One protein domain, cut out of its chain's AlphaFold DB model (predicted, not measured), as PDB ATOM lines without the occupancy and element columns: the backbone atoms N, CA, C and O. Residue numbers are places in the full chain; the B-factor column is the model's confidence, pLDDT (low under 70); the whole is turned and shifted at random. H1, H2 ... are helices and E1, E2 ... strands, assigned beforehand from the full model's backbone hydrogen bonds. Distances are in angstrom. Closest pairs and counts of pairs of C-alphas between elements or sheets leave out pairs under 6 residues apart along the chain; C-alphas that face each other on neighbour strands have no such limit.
ATOM      1  N   PRO A 666      -4.681 -14.939 -28.512       56.31
ATOM      2  CA  PRO A 666      -4.349 -15.172 -27.115       56.31
ATOM      3  C   PRO A 666      -3.668 -13.916 -26.563       56.31
ATOM      4  O   PRO A 666      -2.642 -13.472 -27.077       56.31
ATOM      5  N   THR A 667      -4.260 -13.313 -25.534       67.06
ATOM      6  CA  THR A 667      -3.720 -12.112 -24.901       67.06
ATOM      7  C   THR A 667      -2.480 -12.485 -24.098       67.06
ATOM      8  O   THR A 667      -2.565 -13.064 -23.016       67.06
ATOM      9  N   HIS A 668      -1.311 -12.162 -24.645       80.81
ATOM     10  CA  HIS A 668      -0.056 -12.189 -23.899       80.81
ATOM     11  C   HIS A 668      -0.107 -11.155 -22.761       80.81
ATOM     12  O   HIS A 668      -0.751 -10.115 -22.927       80.81
ATOM     13  N   PRO A 669       0.515 -11.403 -21.598       85.50
ATOM     14  CA  PRO A 669       0.624 -10.374 -20.571       85.50
ATOM     15  C   PRO A 669       1.402  -9.174 -21.120       85.50
ATOM     16  O   PRO A 669       2.282  -9.333 -21.963       85.50
ATOM     17  N   GLY A 670       1.056  -7.970 -20.667       87.19
ATOM     18  CA  GLY A 670       1.825  -6.784 -21.026       87.19
ATOM     19  C   GLY A 670       3.229  -6.848 -20.420       87.19
ATOM     20  O   GLY A 670       3.359  -7.107 -19.223       87.19
ATOM     21  N   GLU A 671       4.273  -6.617 -21.217       88.81
ATOM     22  CA  GLU A 671       5.660  -6.739 -20.751       88.81
ATOM     23  C   GLU A 671       6.602  -5.662 -21.304       88.81
ATOM     24  O   GLU A 671       6.443  -5.157 -22.420       88.81
ATOM     25  N   TYR A 672       7.617  -5.333 -20.505       88.19
ATOM     26  CA  TYR A 672       8.757  -4.530 -20.929       88.19
ATOM     27  C   TYR A 672       9.943  -5.440 -21.218       88.19
ATOM     28  O   TYR A 672      10.272  -6.316 -20.414       88.19
ATOM     29  N   LEU A 673      10.608  -5.201 -22.344       88.12
ATOM     30  CA  LEU A 673      11.754  -5.984 -22.780       88.12
ATOM     31  C   LEU A 673      12.986  -5.108 -22.988       88.12
ATOM     32  O   LEU A 673      12.927  -4.030 -23.589       88.12
ATOM     33  N   LEU A 674      14.118  -5.638 -22.533       86.94
ATOM     34  CA  LEU A 674      15.453  -5.086 -22.737       86.94
ATOM     35  C   LEU A 674      16.283  -6.034 -23.612       86.94
ATOM     36  O   LEU A 674      16.127  -7.250 -23.486       86.94
ATOM     37  N   PRO A 675      17.179  -5.529 -24.473       85.56
ATOM     38  CA  PRO A 675      18.190  -6.344 -25.133       85.56
ATOM     39  C   PRO A 675      19.055  -7.125 -24.129       85.56
ATOM     40  O   PRO A 675      19.503  -6.576 -23.118       85.56
ATOM     41  N   GLU A 676      19.323  -8.398 -24.435       77.19
ATOM     42  CA  GLU A 676      20.175  -9.292 -23.639       77.19
ATOM     43  C   GLU A 676      21.552  -8.633 -23.419       77.19
ATOM     44  O   GLU A 676      22.172  -8.148 -24.367       77.19
ATOM     45  N   ASN A 677      22.036  -8.648 -22.171       71.44
ATOM     46  CA  ASN A 677      23.260  -7.981 -21.687       71.44
ATOM     47  C   ASN A 677      23.159  -6.471 -21.418       71.44
ATOM     48  O   ASN A 677      24.191  -5.828 -21.229       71.44
ATOM     49  N   THR A 678      21.952  -5.906 -21.344       71.75
ATOM     50  CA  THR A 678      21.786  -4.535 -20.849       71.75
ATOM     51  C   THR A 678      21.383  -4.503 -19.375       71.75
ATOM     52  O   THR A 678      20.473  -5.219 -18.964       71.75
ATOM     53  N   THR A 679      22.006  -3.624 -18.593       64.81
ATOM     54  CA  THR A 679      21.612  -3.305 -17.216       64.81
ATOM     55  C   THR A 679      20.776  -2.026 -17.199       64.81
ATOM     56  O   THR A 679      21.325  -0.926 -17.228       64.81
ATOM     57  N   ALA A 680      19.450  -2.160 -17.174       67.69
ATOM     58  CA  ALA A 680      18.526  -1.044 -16.982       67.69
ATOM     59  C   ALA A 680      17.368  -1.473 -16.074       67.69
ATOM     60  O   ALA A 680      16.951  -2.630 -16.101       67.69
ATOM     61  N   THR A 681      16.856  -0.547 -15.267       68.69
ATOM     62  CA  THR A 681      15.673  -0.770 -14.432       68.69
ATOM     63  C   THR A 681      14.410  -0.692 -15.281       68.69
ATOM     64  O   THR A 681      14.216   0.266 -16.032       68.69
ATOM     65  N   LEU A 682      13.549  -1.706 -15.174       72.50
ATOM     66  CA  LEU A 682      12.255  -1.700 -15.850       72.50
ATOM     67  C   LEU A 682      11.265  -0.772 -15.135       72.50
ATOM     68  O   LEU A 682      11.320  -0.653 -13.911       72.50
ATOM     69  N   PRO A 683      10.339  -0.134 -15.869       75.12
ATOM     70  CA  PRO A 683       9.251   0.613 -15.255       75.12
ATOM     71  C   PRO A 683       8.313  -0.310 -14.459       75.12
ATOM     72  O   PRO A 683       7.876  -1.336 -14.974       75.12
ATOM     73  N   ASP A 684       7.903   0.114 -13.261       70.19
ATOM     74  CA  ASP A 684       6.921  -0.598 -12.414       70.19
ATOM     75  C   ASP A 684       5.456  -0.402 -12.860       70.19
ATOM     76  O   ASP A 684       4.509  -0.825 -12.193       70.19
ATOM     77  N   LYS A 685       5.228   0.277 -13.988       80.25
ATOM     78  CA  LYS A 685       3.881   0.620 -14.450       80.25
ATOM     79  C   LYS A 685       3.258  -0.559 -15.206       80.25
ATOM     80  O   LYS A 685       3.852  -1.017 -16.171       80.25
ATOM     81  N   PRO A 686       2.047  -1.028 -14.863       80.75
ATOM     82  CA  PRO A 686       1.425  -2.128 -15.593       80.75
ATOM     83  C   PRO A 686       1.106  -1.730 -17.040       80.75
ATOM     84  O   PRO A 686       0.570  -0.647 -17.299       80.75
ATOM     85  N   LEU A 687       1.406  -2.628 -17.980       85.81
ATOM     86  CA  LEU A 687       1.029  -2.500 -19.387       85.81
ATOM     87  C   LEU A 687      -0.290  -3.231 -19.669       85.81
ATOM     88  O   LEU A 687      -0.572  -4.254 -19.040       85.81
ATOM     89  N   PRO A 688      -1.095  -2.755 -20.637       87.88
ATOM     90  CA  PRO A 688      -2.242  -3.508 -21.121       87.88
ATOM     91  C   PRO A 688      -1.817  -4.878 -21.659       87.88
ATOM     92  O   PRO A 688      -0.769  -5.007 -22.298       87.88
ATOM     93  N   ASN A 689      -2.665  -5.892 -21.469       88.06
ATOM     94  CA  ASN A 689      -2.461  -7.195 -22.101       88.06
ATOM     95  C   ASN A 689      -2.328  -7.038 -23.624       88.06
ATOM     96  O   ASN A 689      -2.980  -6.197 -24.239       88.06
ATOM     97  N   GLY A 690      -1.457  -7.842 -24.223       87.69
ATOM     98  CA  GLY A 690      -1.134  -7.811 -25.644       87.69
ATOM     99  C   GLY A 690      -0.163  -6.697 -26.043       87.69
ATOM    100  O   GLY A 690       0.162  -6.609 -27.225       87.69
ATOM    101  N   THR A 691       0.315  -5.872 -25.101       90.81
ATOM    102  CA  THR A 691       1.262  -4.777 -25.371       90.81
ATOM    103  C   THR A 691       2.676  -5.121 -24.913       90.81
ATOM    104  O   THR A 691       2.894  -5.428 -23.745       90.81
ATOM    105  N   CYS A 692       3.647  -4.990 -25.811       92.00
ATOM    106  CA  CYS A 692       5.068  -5.109 -25.496       92.00
ATOM    107  C   CYS A 692       5.788  -3.778 -25.733       92.00
ATOM    108  O   CYS A 692       5.593  -3.134 -26.768       92.00
ATOM    109  N   VAL A 693       6.630  -3.369 -24.784       91.44
ATOM    110  CA  VAL A 693       7.457  -2.161 -24.894       91.44
ATOM    111  C   VAL A 693       8.935  -2.547 -24.935       91.44
ATOM    112  O   VAL A 693       9.457  -3.133 -23.988       91.44
ATOM    113  N   LEU A 694       9.617  -2.187 -26.022       90.00
ATOM    114  CA  LEU A 694      11.053  -2.400 -26.211       90.00
ATOM    115  C   LEU A 694      11.796  -1.132 -25.790       90.00
ATOM    116  O   LEU A 694      11.637  -0.079 -26.416       90.00
ATOM    117  N   LEU A 695      12.582  -1.223 -24.721       85.38
ATOM    118  CA  LEU A 695      13.195  -0.059 -24.081       85.38
ATOM    119  C   LEU A 695      14.535   0.349 -24.723       85.38
ATOM    120  O   LEU A 695      15.246  -0.499 -25.266       85.38
ATOM    121  N   PRO A 696      14.890   1.648 -24.669       71.12
ATOM    122  CA  PRO A 696      16.007   2.215 -25.416       71.12
ATOM    123  C   PRO A 696      17.324   1.994 -24.681       71.12
ATOM    124  O   PRO A 696      17.717   2.791 -23.834       71.12
ATOM    125  N   THR A 697      18.013   0.904 -24.999       69.94
ATOM    126  CA  THR A 697      19.344   0.653 -24.423       69.94
ATOM    127  C   THR A 697      20.385   0.175 -25.429       69.94
ATOM    128  O   THR A 697      21.568   0.094 -25.104       69.94
ATOM    129  N   ALA A 698      19.966  -0.086 -26.667       63.97
ATOM    130  CA  ALA A 698      20.838  -0.331 -27.805       63.97
ATOM    131  C   ALA A 698      20.633   0.775 -28.857       63.97
ATOM    132  O   ALA A 698      19.525   1.298 -28.979       63.97
ATOM    133  N   PRO A 699      21.664   1.119 -29.653       68.38
ATOM    134  CA  PRO A 699      21.546   2.150 -30.687       68.38
ATOM    135  C   PRO A 699      20.560   1.765 -31.801       68.38
ATOM    136  O   PRO A 699      19.964   2.635 -32.424       68.38
ATOM    137  N   GLN A 700      20.388   0.463 -32.052       76.12
ATOM    138  CA  GLN A 700      19.454  -0.087 -33.035       76.12
ATOM    139  C   GLN A 700      19.137  -1.550 -32.703       76.12
ATOM    140  O   GLN A 700      19.958  -2.243 -32.095       76.12
ATOM    141  N   CYS A 701      17.972  -2.035 -33.137       82.31
ATOM    142  CA  CYS A 701      17.565  -3.434 -32.979       82.31
ATOM    143  C   CYS A 701      17.170  -4.082 -34.309       82.31
ATOM    144  O   CYS A 701      16.734  -3.412 -35.244       82.31
ATOM    145  N   ASN A 702      17.313  -5.407 -34.373       85.88
ATOM    146  CA  ASN A 702      16.969  -6.220 -35.535       85.88
ATOM    147  C   ASN A 702      16.306  -7.542 -35.100       85.88
ATOM    148  O   ASN A 702      16.147  -7.832 -33.913       85.88
ATOM    149  N   ALA A 703      15.914  -8.378 -36.058       84.50
ATOM    150  CA  ALA A 703      15.277  -9.665 -35.780       84.50
ATOM    151  C   ALA A 703      16.170 -10.658 -34.998       84.50
ATOM    152  O   ALA A 703      15.654 -11.582 -34.368       84.50
ATOM    153  N   GLY A 704      17.494 -10.473 -35.002       82.75
ATOM    154  CA  GLY A 704      18.460 -11.275 -34.247       82.75
ATOM    155  C   GLY A 704      18.617 -10.867 -32.779       82.75
ATOM    156  O   GLY A 704      19.210 -11.632 -32.013       82.75
ATOM    157  N   THR A 705      18.083  -9.708 -32.375       85.75
ATOM    158  CA  THR A 705      18.120  -9.241 -30.986       85.75
ATOM    159  C   THR A 705      17.461 -10.266 -30.057       85.75
ATOM    160  O   THR A 705      16.392 -10.817 -30.339       85.75
ATOM    161  N   ARG A 706      18.125 -10.549 -28.937       87.56
ATOM    162  CA  ARG A 706      17.566 -11.333 -27.835       87.56
ATOM    163  C   ARG A 706      17.099 -10.388 -26.750       87.56
ATOM    164  O   ARG A 706      17.724  -9.355 -26.533       87.56
ATOM    165  N   TRP A 707      16.021 -10.763 -26.089       87.12
ATOM    166  CA  TRP A 707      15.274  -9.915 -25.178       87.12
ATOM    167  C   TRP A 707      15.201 -10.567 -23.806       87.12
ATOM    168  O   TRP A 707      15.131 -11.785 -23.710       87.12
ATOM    169  N   THR A 708      15.184  -9.782 -22.744       85.12
ATOM    170  CA  THR A 708      14.991 -10.261 -21.373       85.12
ATOM    171  C   THR A 708      13.879  -9.455 -20.722       85.12
ATOM    172  O   THR A 708      13.922  -8.222 -20.761       85.12
ATOM    173  N   SER A 709      12.906 -10.140 -20.117       76.94
ATOM    174  CA  SER A 709      11.977  -9.520 -19.174       76.94
ATOM    175  C   SER A 709      12.602  -9.625 -17.783       76.94
ATOM    176  O   SER A 709      12.918 -10.712 -17.308       76.94
ATOM    177  N   SER A 710      12.875  -8.499 -17.132       60.97
ATOM    178  CA  SER A 710      13.403  -8.481 -15.762       60.97
ATOM    179  C   SER A 710      12.305  -8.102 -14.771       60.97
ATOM    180  O   SER A 710      12.443  -7.152 -14.005       60.97
ATOM    181  N   ALA A 711      11.194  -8.834 -14.806       50.56
ATOM    182  CA  ALA A 711      10.222  -8.805 -13.724       50.56
ATOM    183  C   ALA A 711      10.540  -9.973 -12.775       50.56
ATOM    184  O   ALA A 711      10.218 -11.117 -13.078       50.56
ATOM    185  N   ASN A 712      11.198  -9.672 -11.650       46.28
ATOM    186  CA  ASN A 712      11.401 -10.559 -10.494       46.28
ATOM    187  C   ASN A 712      12.072 -11.911 -10.775       46.28
ATOM    188  O   ASN A 712      11.443 -12.963 -10.678       46.28
ATOM    189  N   VAL A 713      13.379 -11.891 -11.026       42.78
ATOM    190  CA  VAL A 713      14.205 -13.099 -10.933       42.78
ATOM    191  C   VAL A 713      15.058 -12.963  -9.674       42.78
ATOM    192  O   VAL A 713      15.717 -11.939  -9.497       42.78
ATOM    193  N   ALA A 714      14.972 -13.936  -8.761       45.81
ATOM    194  CA  ALA A 714      15.822 -13.977  -7.569       45.81
ATOM    195  C   ALA A 714      17.304 -13.946  -7.989       45.81
ATOM    196  O   ALA A 714      17.629 -14.445  -9.065       45.81
ATOM    197  N   GLU A 715      18.187 -13.382  -7.157       49.66
ATOM    198  CA  GLU A 715      19.601 -13.085  -7.485       49.66
ATOM    199  C   GLU A 715      20.421 -14.275  -8.045       49.66
ATOM    200  O   GLU A 715      21.470 -14.055  -8.645       49.66
ATOM    201  N   ASP A 716      19.919 -15.513  -7.938       48.59
ATOM    202  CA  ASP A 716      20.563 -16.746  -8.409       48.59
ATOM    203  C   ASP A 716      20.006 -17.341  -9.725       48.59
ATOM    204  O   ASP A 716      20.579 -18.299 -10.253       48.59
ATOM    205  N   GLU A 717      18.925 -16.807 -10.308       49.78
ATOM    206  CA  GLU A 717      18.368 -17.304 -11.579       49.78
ATOM    207  C   GLU A 717      18.693 -16.366 -12.758       49.78
ATOM    208  O   GLU A 717      18.558 -15.145 -12.693       49.78
ATOM    209  N   LYS A 718      19.140 -16.927 -13.892       55.88
ATOM    210  CA  LYS A 718      19.319 -16.133 -15.119       55.88
ATOM    211  C   LYS A 718      17.941 -15.782 -15.689       55.88
ATOM    212  O   LYS A 718      17.161 -16.709 -15.920       55.88
ATOM    213  N   PRO A 719      17.650 -14.503 -15.996       60.94
ATOM    214  CA  PRO A 719      16.391 -14.134 -16.629       60.94
ATOM    215  C   PRO A 719      16.212 -14.894 -17.941       60.94
ATOM    216  O   PRO A 719      17.143 -15.003 -18.746       60.94
ATOM    217  N   ALA A 720      15.019 -15.452 -18.145       67.06
ATOM    218  CA  ALA A 720      14.699 -16.213 -19.343       67.06
ATOM    219  C   ALA A 720      14.800 -15.296 -20.571       67.06
ATOM    220  O   ALA A 720      13.977 -14.399 -20.758       67.06
ATOM    221  N   SER A 721      15.820 -15.506 -21.409       76.38
ATOM    222  CA  SER A 721      15.958 -14.736 -22.640       76.38
ATOM    223  C   SER A 721      15.006 -15.244 -23.720       76.38
ATOM    224  O   SER A 721      14.872 -16.443 -23.983       76.38
ATOM    225  N   GLN A 722      14.317 -14.301 -24.346       82.50
ATOM    226  CA  GLN A 722      13.351 -14.505 -25.405       82.50
ATOM    227  C   GLN A 722      13.936 -14.061 -26.752       82.50
ATOM    228  O   GLN A 722      14.763 -13.154 -26.839       82.50
ATOM    229  N   ARG A 723      13.510 -14.692 -27.845       83.25
ATOM    230  CA  ARG A 723      13.872 -14.272 -29.212       83.25
ATOM    231  C   ARG A 723      12.831 -13.302 -29.763       83.25
ATOM    232  O   ARG A 723      11.657 -13.441 -29.444       83.25
ATOM    233  N   SER A 724      13.213 -12.435 -30.701       83.62
ATOM    234  CA  SER A 724      12.297 -11.531 -31.428       83.62
ATOM    235  C   SER A 724      11.031 -12.195 -31.992       83.62
ATOM    236  O   SER A 724       9.976 -11.574 -32.064       83.62
ATOM    237  N   LEU A 725      11.087 -13.485 -32.340       80.31
ATOM    238  CA  LEU A 725       9.897 -14.227 -32.764       80.31
ATOM    239  C   LEU A 725       8.825 -14.346 -31.665       80.31
ATOM    240  O   LEU A 725       7.638 -14.319 -31.975       80.31
ATOM    241  N   GLN A 726       9.237 -14.500 -30.404       84.31
ATOM    242  CA  GLN A 726       8.332 -14.539 -29.250       84.31
ATOM    243  C   GLN A 726       7.753 -13.151 -28.969       84.31
ATOM    244  O   GLN A 726       6.564 -13.043 -28.692       84.31
ATOM    245  N   VAL A 727       8.546 -12.094 -29.174       86.81
ATOM    246  CA  VAL A 727       8.074 -10.703 -29.096       86.81
ATOM    247  C   VAL A 727       6.917 -10.461 -30.066       86.81
ATOM    248  O   VAL A 727       5.897  -9.902 -29.676       86.81
ATOM    249  N   GLY A 728       7.014 -10.970 -31.301       85.94
ATOM    250  CA  GLY A 728       5.960 -10.874 -32.320       85.94
ATOM    251  C   GLY A 728       4.634 -11.580 -31.995       85.94
ATOM    252  O   GLY A 728       3.731 -11.566 -32.831       85.94
ATOM    253  N   ALA A 729       4.514 -12.229 -30.831       86.81
ATOM    254  CA  ALA A 729       3.257 -12.789 -30.339       86.81
ATOM    255  C   ALA A 729       2.330 -11.720 -29.716       86.81
ATOM    256  O   ALA A 729       1.123 -11.936 -29.618       86.81
ATOM    257  N   HIS A 730       2.874 -10.557 -29.343       89.88
ATOM    258  CA  HIS A 730       2.106  -9.421 -28.827       89.88
ATOM    259  C   HIS A 730       1.344  -8.715 -29.947       89.88
ATOM    260  O   HIS A 730       1.879  -8.525 -31.042       89.88
ATOM    261  N   GLU A 731       0.112  -8.292 -29.661       90.44
ATOM    262  CA  GLU A 731      -0.746  -7.578 -30.610       90.44
ATOM    263  C   GLU A 731      -0.203  -6.187 -30.937       90.44
ATOM    264  O   GLU A 731      -0.241  -5.772 -32.098       90.44
ATOM    265  N   ARG A 732       0.328  -5.486 -29.931       92.19
ATOM    266  CA  ARG A 732       0.887  -4.144 -30.065       92.19
ATOM    267  C   ARG A 732       2.318  -4.109 -29.550       92.19
ATOM    268  O   ARG A 732       2.585  -4.523 -28.425       92.19
ATOM    269  N   ILE A 733       3.229  -3.579 -30.359       93.25
ATOM    270  CA  ILE A 733       4.634  -3.402 -29.987       93.25
ATOM    271  C   ILE A 733       5.009  -1.929 -30.119       93.25
ATOM    272  O   ILE A 733       4.752  -1.299 -31.143       93.25
ATOM    273  N   LEU A 734       5.625  -1.386 -29.075       92.88
ATOM    274  CA  LEU A 734       6.151  -0.026 -29.024       92.88
ATOM    275  C   LEU A 734       7.660  -0.118 -28.824       92.88
ATOM    276  O   LEU A 734       8.111  -0.608 -27.792       92.88
ATOM    277  N   SER A 735       8.448   0.325 -29.797       90.94
ATOM    278  CA  SER A 735       9.904   0.320 -29.695       90.94
ATOM    279  C   SER A 735      10.435   1.724 -29.508       90.94
ATOM    280  O   SER A 735      10.185   2.576 -30.343       90.94
ATOM    281  N   ALA A 736      11.217   1.956 -28.459       86.94
ATOM    282  CA  ALA A 736      11.940   3.211 -28.264       86.94
ATOM    283  C   ALA A 736      13.198   3.337 -29.139       86.94
ATOM    284  O   ALA A 736      13.915   4.331 -29.051       86.94
ATOM    285  N   MET A 737      13.510   2.311 -29.932       86.19
ATOM    286  CA  MET A 737      14.716   2.238 -30.746       86.19
ATOM    287  C   MET A 737      14.340   2.267 -32.225       86.19
ATOM    288  O   MET A 737      13.362   1.616 -32.611       86.19
ATOM    289  N   PRO A 738      15.127   2.947 -33.072       85.00
ATOM    290  CA  PRO A 738      14.988   2.783 -34.507       85.00
ATOM    291  C   PRO A 738      15.283   1.322 -34.875       85.00
ATOM    292  O   PRO A 738      16.179   0.672 -34.317       85.00
ATOM    293  N   ILE A 739      14.495   0.785 -35.804       84.25
ATOM    294  CA  ILE A 739      14.626  -0.598 -36.263       84.25
ATOM    295  C   ILE A 739      15.420  -0.630 -37.561       84.25
ATOM    296  O   ILE A 739      15.129   0.112 -38.500       84.25
ATOM    297  N   VAL A 740      16.391  -1.541 -37.632       82.88
ATOM    298  CA  VAL A 740      17.128  -1.808 -38.870       82.88
ATOM    299  C   VAL A 740      16.165  -2.426 -39.884       82.88
ATOM    300  O   VAL A 740      15.681  -3.545 -39.690       82.88
ATOM    301  N   ARG A 741      15.898  -1.698 -40.971       80.00
ATOM    302  CA  ARG A 741      15.119  -2.199 -42.108       80.00
ATOM    303  C   ARG A 741      15.996  -3.073 -42.995       80.00
ATOM    304  O   ARG A 741      17.189  -2.817 -43.154       80.00
ATOM    305  N   GLY A 742      15.407  -4.103 -43.593       78.75
ATOM    306  CA  GLY A 742      16.164  -5.009 -44.451       78.75
ATOM    307  C   GLY A 742      15.371  -6.211 -44.960       78.75
ATOM    308  O   GLY A 742      14.133  -6.189 -45.011       78.75
ATOM    309  N   PRO A 743      16.070  -7.285 -45.366       77.81
ATOM    310  CA  PRO A 743      15.441  -8.569 -45.650       77.81
ATOM    311  C   PRO A 743      14.611  -9.046 -44.450       77.81
ATOM    312  O   PRO A 743      14.989  -8.810 -43.304       77.81
ATOM    313  N   LEU A 744      13.526  -9.788 -44.689       81.19
ATOM    314  CA  LEU A 744      12.585 -10.214 -43.639       81.19
ATOM    315  C   LEU A 744      13.256 -10.900 -42.428       81.19
ATOM    316  O   LEU A 744      12.814 -10.747 -41.296       81.19
ATOM    317  N   LYS A 745      14.338 -11.652 -42.655       78.94
ATOM    318  CA  LYS A 745      15.120 -12.338 -41.605       78.94
ATOM    319  C   LYS A 745      15.863 -11.396 -40.641       78.94
ATOM    320  O   LYS A 745      16.307 -11.853 -39.594       78.94
ATOM    321  N   GLU A 746      16.064 -10.141 -41.029       84.88
ATOM    322  CA  GLU A 746      16.794  -9.110 -40.282       84.88
ATOM    323  C   GLU A 746      15.842  -8.007 -39.790       84.88
ATOM    324  O   GLU A 746      16.093  -7.407 -38.748       84.88
ATOM    325  N   ASP A 747      14.715  -7.800 -40.471       89.19
ATOM    326  CA  ASP A 747      13.728  -6.765 -40.158       89.19
ATOM    327  C   ASP A 747      12.745  -7.201 -39.053       89.19
ATOM    328  O   ASP A 747      11.882  -8.063 -39.249       89.19
ATOM    329  N   LEU A 748      12.871  -6.583 -37.872       90.81
ATOM    330  CA  LEU A 748      12.029  -6.891 -36.713       90.81
ATOM    331  C   LEU A 748      10.553  -6.534 -36.946       90.81
ATOM    332  O   LEU A 748       9.683  -7.313 -36.562       90.81
ATOM    333  N   ILE A 749      10.265  -5.394 -37.586       91.50
ATOM    334  CA  ILE A 749       8.892  -4.922 -37.825       91.50
ATOM    335  C   ILE A 749       8.164  -5.946 -38.689       91.50
ATOM    336  O   ILE A 749       7.112  -6.467 -38.311       91.50
ATOM    337  N   ARG A 750       8.760  -6.285 -39.835       90.81
ATOM    338  CA  ARG A 750       8.170  -7.217 -40.802       90.81
ATOM    339  C   ARG A 750       7.989  -8.612 -40.201       90.81
ATOM    340  O   ARG A 750       6.950  -9.237 -40.418       90.81
ATOM    341  N   LEU A 751       8.945  -9.084 -39.393       90.50
ATOM    342  CA  LEU A 751       8.854 -10.372 -38.700       90.50
ATOM    343  C   LEU A 751       7.725 -10.406 -37.656       90.50
ATOM    344  O   LEU A 751       7.004 -11.403 -37.566       90.50
ATOM    345  N   CYS A 752       7.535  -9.324 -36.897       92.25
ATOM    346  CA  CYS A 752       6.438  -9.193 -35.939       92.25
ATOM    347  C   CYS A 752       5.068  -9.174 -36.639       92.25
ATOM    348  O   CYS A 752       4.184  -9.950 -36.268       92.25
ATOM    349  N   LEU A 753       4.905  -8.371 -37.698       93.12
ATOM    350  CA  LEU A 753       3.659  -8.300 -38.482       93.12
ATOM    351  C   LEU A 753       3.316  -9.631 -39.173       93.12
ATOM    352  O   LEU A 753       2.143 -10.007 -39.293       93.12
ATOM    353  N   ALA A 754       4.339 -10.382 -39.592       90.19
ATOM    354  CA  ALA A 754       4.179 -11.721 -40.150       90.19
ATOM    355  C   ALA A 754       3.704 -12.749 -39.106       90.19
ATOM    356  O   ALA A 754       3.183 -13.795 -39.496       90.19
ATOM    357  N   ASN A 755       3.867 -12.474 -37.803       89.94
ATOM    358  CA  ASN A 755       3.493 -13.365 -36.706       89.94
ATOM    359  C   ASN A 755       2.069 -13.107 -36.170       89.94
ATOM    360  O   ASN A 755       1.112 -13.575 -36.793       89.94
ATOM    361  N   ALA A 756       1.928 -12.419 -35.027       88.38
ATOM    362  CA  ALA A 756       0.648 -12.100 -34.380       88.38
ATOM    363  C   ALA A 756       0.424 -10.584 -34.209       88.38
ATOM    364  O   ALA A 756      -0.728 -10.148 -34.158       88.38
ATOM    365  N   THR A 757       1.489  -9.778 -34.250       92.06
ATOM    366  CA  THR A 757       1.425  -8.317 -34.122       92.06
ATOM    367  C   THR A 757       0.505  -7.687 -35.158       92.06
ATOM    368  O   THR A 757       0.577  -7.999 -36.348       92.06
ATOM    369  N   ARG A 758      -0.386  -6.825 -34.667       92.31
ATOM    370  CA  ARG A 758      -1.322  -6.007 -35.440       92.31
ATOM    371  C   ARG A 758      -0.774  -4.608 -35.651       92.31
ATOM    372  O   ARG A 758      -0.934  -4.084 -36.741       92.31
ATOM    373  N   GLN A 759      -0.085  -4.064 -34.648       92.50
ATOM    374  CA  GLN A 759       0.517  -2.739 -34.705       92.50
ATOM    375  C   GLN A 759       1.932  -2.742 -34.116       92.50
ATOM    376  O   GLN A 759       2.152  -3.193 -32.992       92.50
ATOM    377  N   PHE A 760       2.887  -2.198 -34.862       94.00
ATOM    378  CA  PHE A 760       4.255  -1.949 -34.429       94.00
ATOM    379  C   PHE A 760       4.570  -0.466 -34.615       94.00
ATOM    380  O   PHE A 760       4.426   0.065 -35.713       94.00
ATOM    381  N   THR A 761       5.034   0.198 -33.564       92.88
ATOM    382  CA  THR A 761       5.336   1.632 -33.598       92.88
ATOM    383  C   THR A 761       6.769   1.869 -33.147       92.88
ATOM    384  O   THR A 761       7.168   1.375 -32.092       92.88
ATOM    385  N   ALA A 762       7.541   2.613 -33.940       90.62
ATOM    386  CA  ALA A 762       8.945   2.921 -33.668       90.62
ATOM    387  C   ALA A 762       9.317   4.333 -34.139       90.62
ATOM    388  O   ALA A 762       8.693   4.845 -35.076       90.62
ATOM    389  N   PRO A 763      10.327   4.968 -33.524       86.81
ATOM    390  CA  PRO A 763      10.858   6.223 -34.015       86.81
ATOM    391  C   PRO A 763      11.663   5.990 -35.300       86.81
ATOM    392  O   PRO A 763      12.268   4.934 -35.493       86.81
ATOM    393  N   ASP A 764      11.666   6.988 -36.182       79.81
ATOM    394  CA  ASP A 764      12.443   6.942 -37.428       79.81
ATOM    395  C   ASP A 764      13.944   7.160 -37.172       79.81
ATOM    396  O   ASP A 764      14.803   6.546 -37.801       79.81
ATOM    397  N   THR A 765      14.267   7.981 -36.172       81.75
ATOM    398  CA  THR A 765      15.634   8.263 -35.722       81.75
ATOM    399  C   THR A 765      15.829   7.858 -34.265       81.75
ATOM    400  O   THR A 765      14.871   7.628 -33.529       81.75
ATOM    401  N   ALA A 766      17.082   7.800 -33.814       83.12
ATOM    402  CA  ALA A 766      17.368   7.630 -32.393       83.12
ATOM    403  C   ALA A 766      16.718   8.755 -31.566       83.12
ATOM    404  O   ALA A 766      16.765   9.924 -31.959       83.12
ATOM    405  N   LEU A 767      16.107   8.389 -30.437       82.00
ATOM    406  CA  LEU A 767      15.517   9.345 -29.501       82.00
ATOM    407  C   LEU A 767      16.617  10.140 -28.789       82.00
ATOM    408  O   LEU A 767      17.660   9.584 -28.436       82.00
ATOM    409  N   THR A 768      16.365  11.422 -28.524       84.62
ATOM    410  CA  THR A 768      17.197  12.199 -27.592       84.62
ATOM    411  C   THR A 768      17.036  11.675 -26.161       84.62
ATOM    412  O   THR A 768      16.066  10.977 -25.853       84.62
ATOM    413  N   GLU A 769      17.952  12.024 -25.252       81.88
ATOM    414  CA  GLU A 769      17.849  11.628 -23.836       81.88
ATOM    415  C   GLU A 769      16.516  12.068 -23.207       81.88
ATOM    416  O   GLU A 769      15.862  11.282 -22.522       81.88
ATOM    417  N   GLU A 770      16.057  13.282 -23.518       82.81
ATOM    418  CA  GLU A 770      14.771  13.815 -23.057       82.81
ATOM    419  C   GLU A 770      13.577  13.026 -23.611       82.81
ATOM    420  O   GLU A 770      12.662  12.670 -22.868       82.81
ATOM    421  N   GLN A 771      13.586  12.704 -24.910       83.50
ATOM    422  CA  GLN A 771      12.528  11.909 -25.542       83.50
ATOM    423  C   GLN A 771      12.508  10.469 -25.018       83.50
ATOM    424  O   GLN A 771      11.438   9.886 -24.840       83.50
ATOM    425  N   SER A 772      13.685   9.905 -24.748       81.00
ATOM    426  CA  SER A 772      13.857   8.586 -24.145       81.00
ATOM    427  C   SER A 772      13.279   8.551 -22.726       81.00
ATOM    428  O   SER A 772      12.467   7.678 -22.415       81.00
ATOM    429  N   ALA A 773      13.599   9.547 -21.893       80.12
ATOM    430  CA  ALA A 773      13.042   9.684 -20.548       80.12
ATOM    431  C   ALA A 773      11.514   9.884 -20.573       80.12
ATOM    432  O   ALA A 773      10.786   9.239 -19.813       80.12
ATOM    433  N   ALA A 774      11.008  10.717 -21.489       81.62
ATOM    434  CA  ALA A 774       9.574  10.930 -21.674       81.62
ATOM    435  C   ALA A 774       8.848   9.643 -22.101       81.62
ATOM    436  O   ALA A 774       7.782   9.323 -21.570       81.62
ATOM    437  N   PHE A 775       9.441   8.865 -23.013       82.44
ATOM    438  CA  PHE A 775       8.892   7.579 -23.429       82.44
ATOM    439  C   PHE A 775       8.888   6.556 -22.284       82.44
ATOM    440  O   PHE A 775       7.896   5.857 -22.103       82.44
ATOM    441  N   GLN A 776       9.946   6.487 -21.472       79.06
ATOM    442  CA  GLN A 776       9.981   5.603 -20.300       79.06
ATOM    443  C   GLN A 776       8.895   5.962 -19.272       79.06
ATOM    444  O   GLN A 776       8.284   5.066 -18.685       79.06
ATOM    445  N   ALA A 777       8.596   7.253 -19.098       80.25
ATOM    446  CA  ALA A 777       7.528   7.721 -18.215       80.25
ATOM    447  C   ALA A 777       6.111   7.446 -18.773       80.25
ATOM    448  O   ALA A 777       5.185   7.120 -18.017       80.25
ATOM    449  N   ALA A 778       5.923   7.565 -20.093       82.00
ATOM    450  CA  ALA A 778       4.624   7.444 -20.759       82.00
ATOM    451  C   ALA A 778       4.694   6.661 -22.093       82.00
ATOM    452  O   ALA A 778       4.396   7.210 -23.153       82.00
ATOM    453  N   PRO A 779       4.988   5.347 -22.067       77.31
ATOM    454  CA  PRO A 779       5.304   4.582 -23.282       77.31
ATOM    455  C   PRO A 779       4.114   4.403 -24.235       77.31
ATOM    456  O   PRO A 779       4.291   4.205 -25.433       77.31
ATOM    457  N   LEU A 780       2.882   4.497 -23.723       82.50
ATOM    458  CA  LEU A 780       1.659   4.386 -24.529       82.50
ATOM    459  C   LEU A 780       1.348   5.650 -25.348       82.50
ATOM    460  O   LEU A 780       0.512   5.587 -26.253       82.50
ATOM    461  N   SER A 781       2.030   6.758 -25.049       79.06
ATOM    462  CA  SER A 781       1.882   8.058 -25.704       79.06
ATOM    463  C   SER A 781       3.248   8.513 -26.229       79.06
ATOM    464  O   SER A 781       3.872   9.383 -25.618       79.06
ATOM    465  N   PRO A 782       3.757   7.897 -27.313       69.00
ATOM    466  CA  PRO A 782       5.096   8.185 -27.804       69.00
ATOM    467  C   PRO A 782       5.264   9.676 -28.150       69.00
ATOM    468  O   PRO A 782       4.357  10.272 -28.740       69.00
ATOM    469  N   PRO A 783       6.406  10.289 -27.796       61.94
ATOM    470  CA  PRO A 783       6.666  11.690 -28.090       61.94
ATOM    471  C   PRO A 783       7.014  11.881 -29.578       61.94
ATOM    472  O   PRO A 783       8.059  11.421 -30.033       61.94
ATOM    473  N   GLY A 784       6.167  12.596 -30.326       64.19
ATOM    474  CA  GLY A 784       6.459  13.063 -31.690       64.19
ATOM    475  C   GLY A 784       5.979  12.163 -32.842       64.19
ATOM    476  O   GLY A 784       5.141  11.278 -32.664       64.19
ATOM    477  N   ASP A 785       6.513  12.422 -34.042       68.44
ATOM    478  CA  ASP A 785       6.143  11.761 -35.303       68.44
ATOM    479  C   ASP A 785       6.795  10.371 -35.414       68.44
ATOM    480  O   ASP A 785       7.835  10.187 -36.043       68.44
ATOM    481  N   TRP A 786       6.200   9.375 -34.758       83.81
ATOM    482  CA  TRP A 786       6.649   7.984 -34.843       83.81
ATOM    483  C   TRP A 786       6.014   7.266 -36.026       83.81
ATOM    484  O   TRP A 786       4.839   7.468 -36.345       83.81
ATOM    485  N   LEU A 787       6.773   6.352 -36.624       84.75
ATOM    486  CA  LEU A 787       6.277   5.509 -37.695       84.75
ATOM    487  C   LEU A 787       5.417   4.397 -37.113       84.75
ATOM    488  O   LEU A 787       5.835   3.652 -36.224       84.75
ATOM    489  N   ARG A 788       4.199   4.293 -37.639       90.19
ATOM    490  CA  ARG A 788       3.249   3.237 -37.306       90.19
ATOM    491  C   ARG A 788       3.232   2.233 -38.440       90.19
ATOM    492  O   ARG A 788       3.124   2.611 -39.603       90.19
ATOM    493  N   TYR A 789       3.305   0.962 -38.090       90.75
ATOM    494  CA  TYR A 789       3.182  -0.145 -39.016       90.75
ATOM    495  C   TYR A 789       2.059  -1.065 -38.555       90.75
ATOM    496  O   TYR A 789       2.005  -1.428 -37.382       90.75
ATOM    497  N   GLY A 790       1.183  -1.468 -39.468       88.94
ATOM    498  CA  GLY A 790       0.031  -2.311 -39.171       88.94
ATOM    499  C   GLY A 790      -1.297  -1.550 -39.062       88.94
ATOM    500  O   GLY A 790      -1.408  -0.448 -39.598       88.94
ATOM    501  N   VAL A 791      -2.304  -2.167 -38.429       87.69
ATOM    502  CA  VAL A 791      -3.663  -1.612 -38.247       87.69
ATOM    503  C   VAL A 791      -3.926  -1.265 -36.792       87.69
ATOM    504  O   VAL A 791      -3.575  -2.096 -35.922       87.69
TER     505      VAL A 791
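This is residues 666 to 791 of the 791 residues of an uncharacterized protein of Prosthecobacter fusiformis (UniProt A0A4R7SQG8). There is little regular structure: one strongly twisted sheet of seven short strands, with H1 and H2 on one face, H3 off it, and residues 712 to 717 sticking out. The printed part has 126 residues, and the named elements, mixed helices and strands, hold only 47 of them; along the chain they come in the order E1 E2 E3 E4 H1 E5 H2 E6 H3 E7. The mixed sheet runs E4 E3 E1 E2 E5 E6 E7. The whole is compact, radius of gyration of the C-alphas 13.5 A, spans 38 by 31 by 25 A.

Find C-alpha 671 at (5.660, -6.739, -20.751); E1 runs 13.3 A to 675. Then come E2, 691 to 694; E3, 706 to 708; E4, 721 to 723; H1, 724 to 727; E5, 732 to 735; H2, 748 to 754; E6, 759 to 762; H3, 769 to 777, 12.4 A. E7, 787 to 790, ends at (0.031, -2.311, -39.171).

See E5, H2, E6, a strand-helix-strand unit, parallel neighbours joined through a helix, with a right-handed crossover; N 733 and O 759 are 2.9 A apart. H2 lies over E6, closest C-alphas Ile 749 and Phe 760, 6.5 A. H1 touches H2, closest C-alphas Leu 725 and Cys 752, 6.9 A. H2 and H3 have every O i to N i+4 pair within hydrogen-bond range; H1 is too short.

The printed part has no cut. Links E1 to E2, E2 to E3, E3 to E4 and E5 to H2 are long. pLDDT is under 70 at 23 residues, among them 710 to 720.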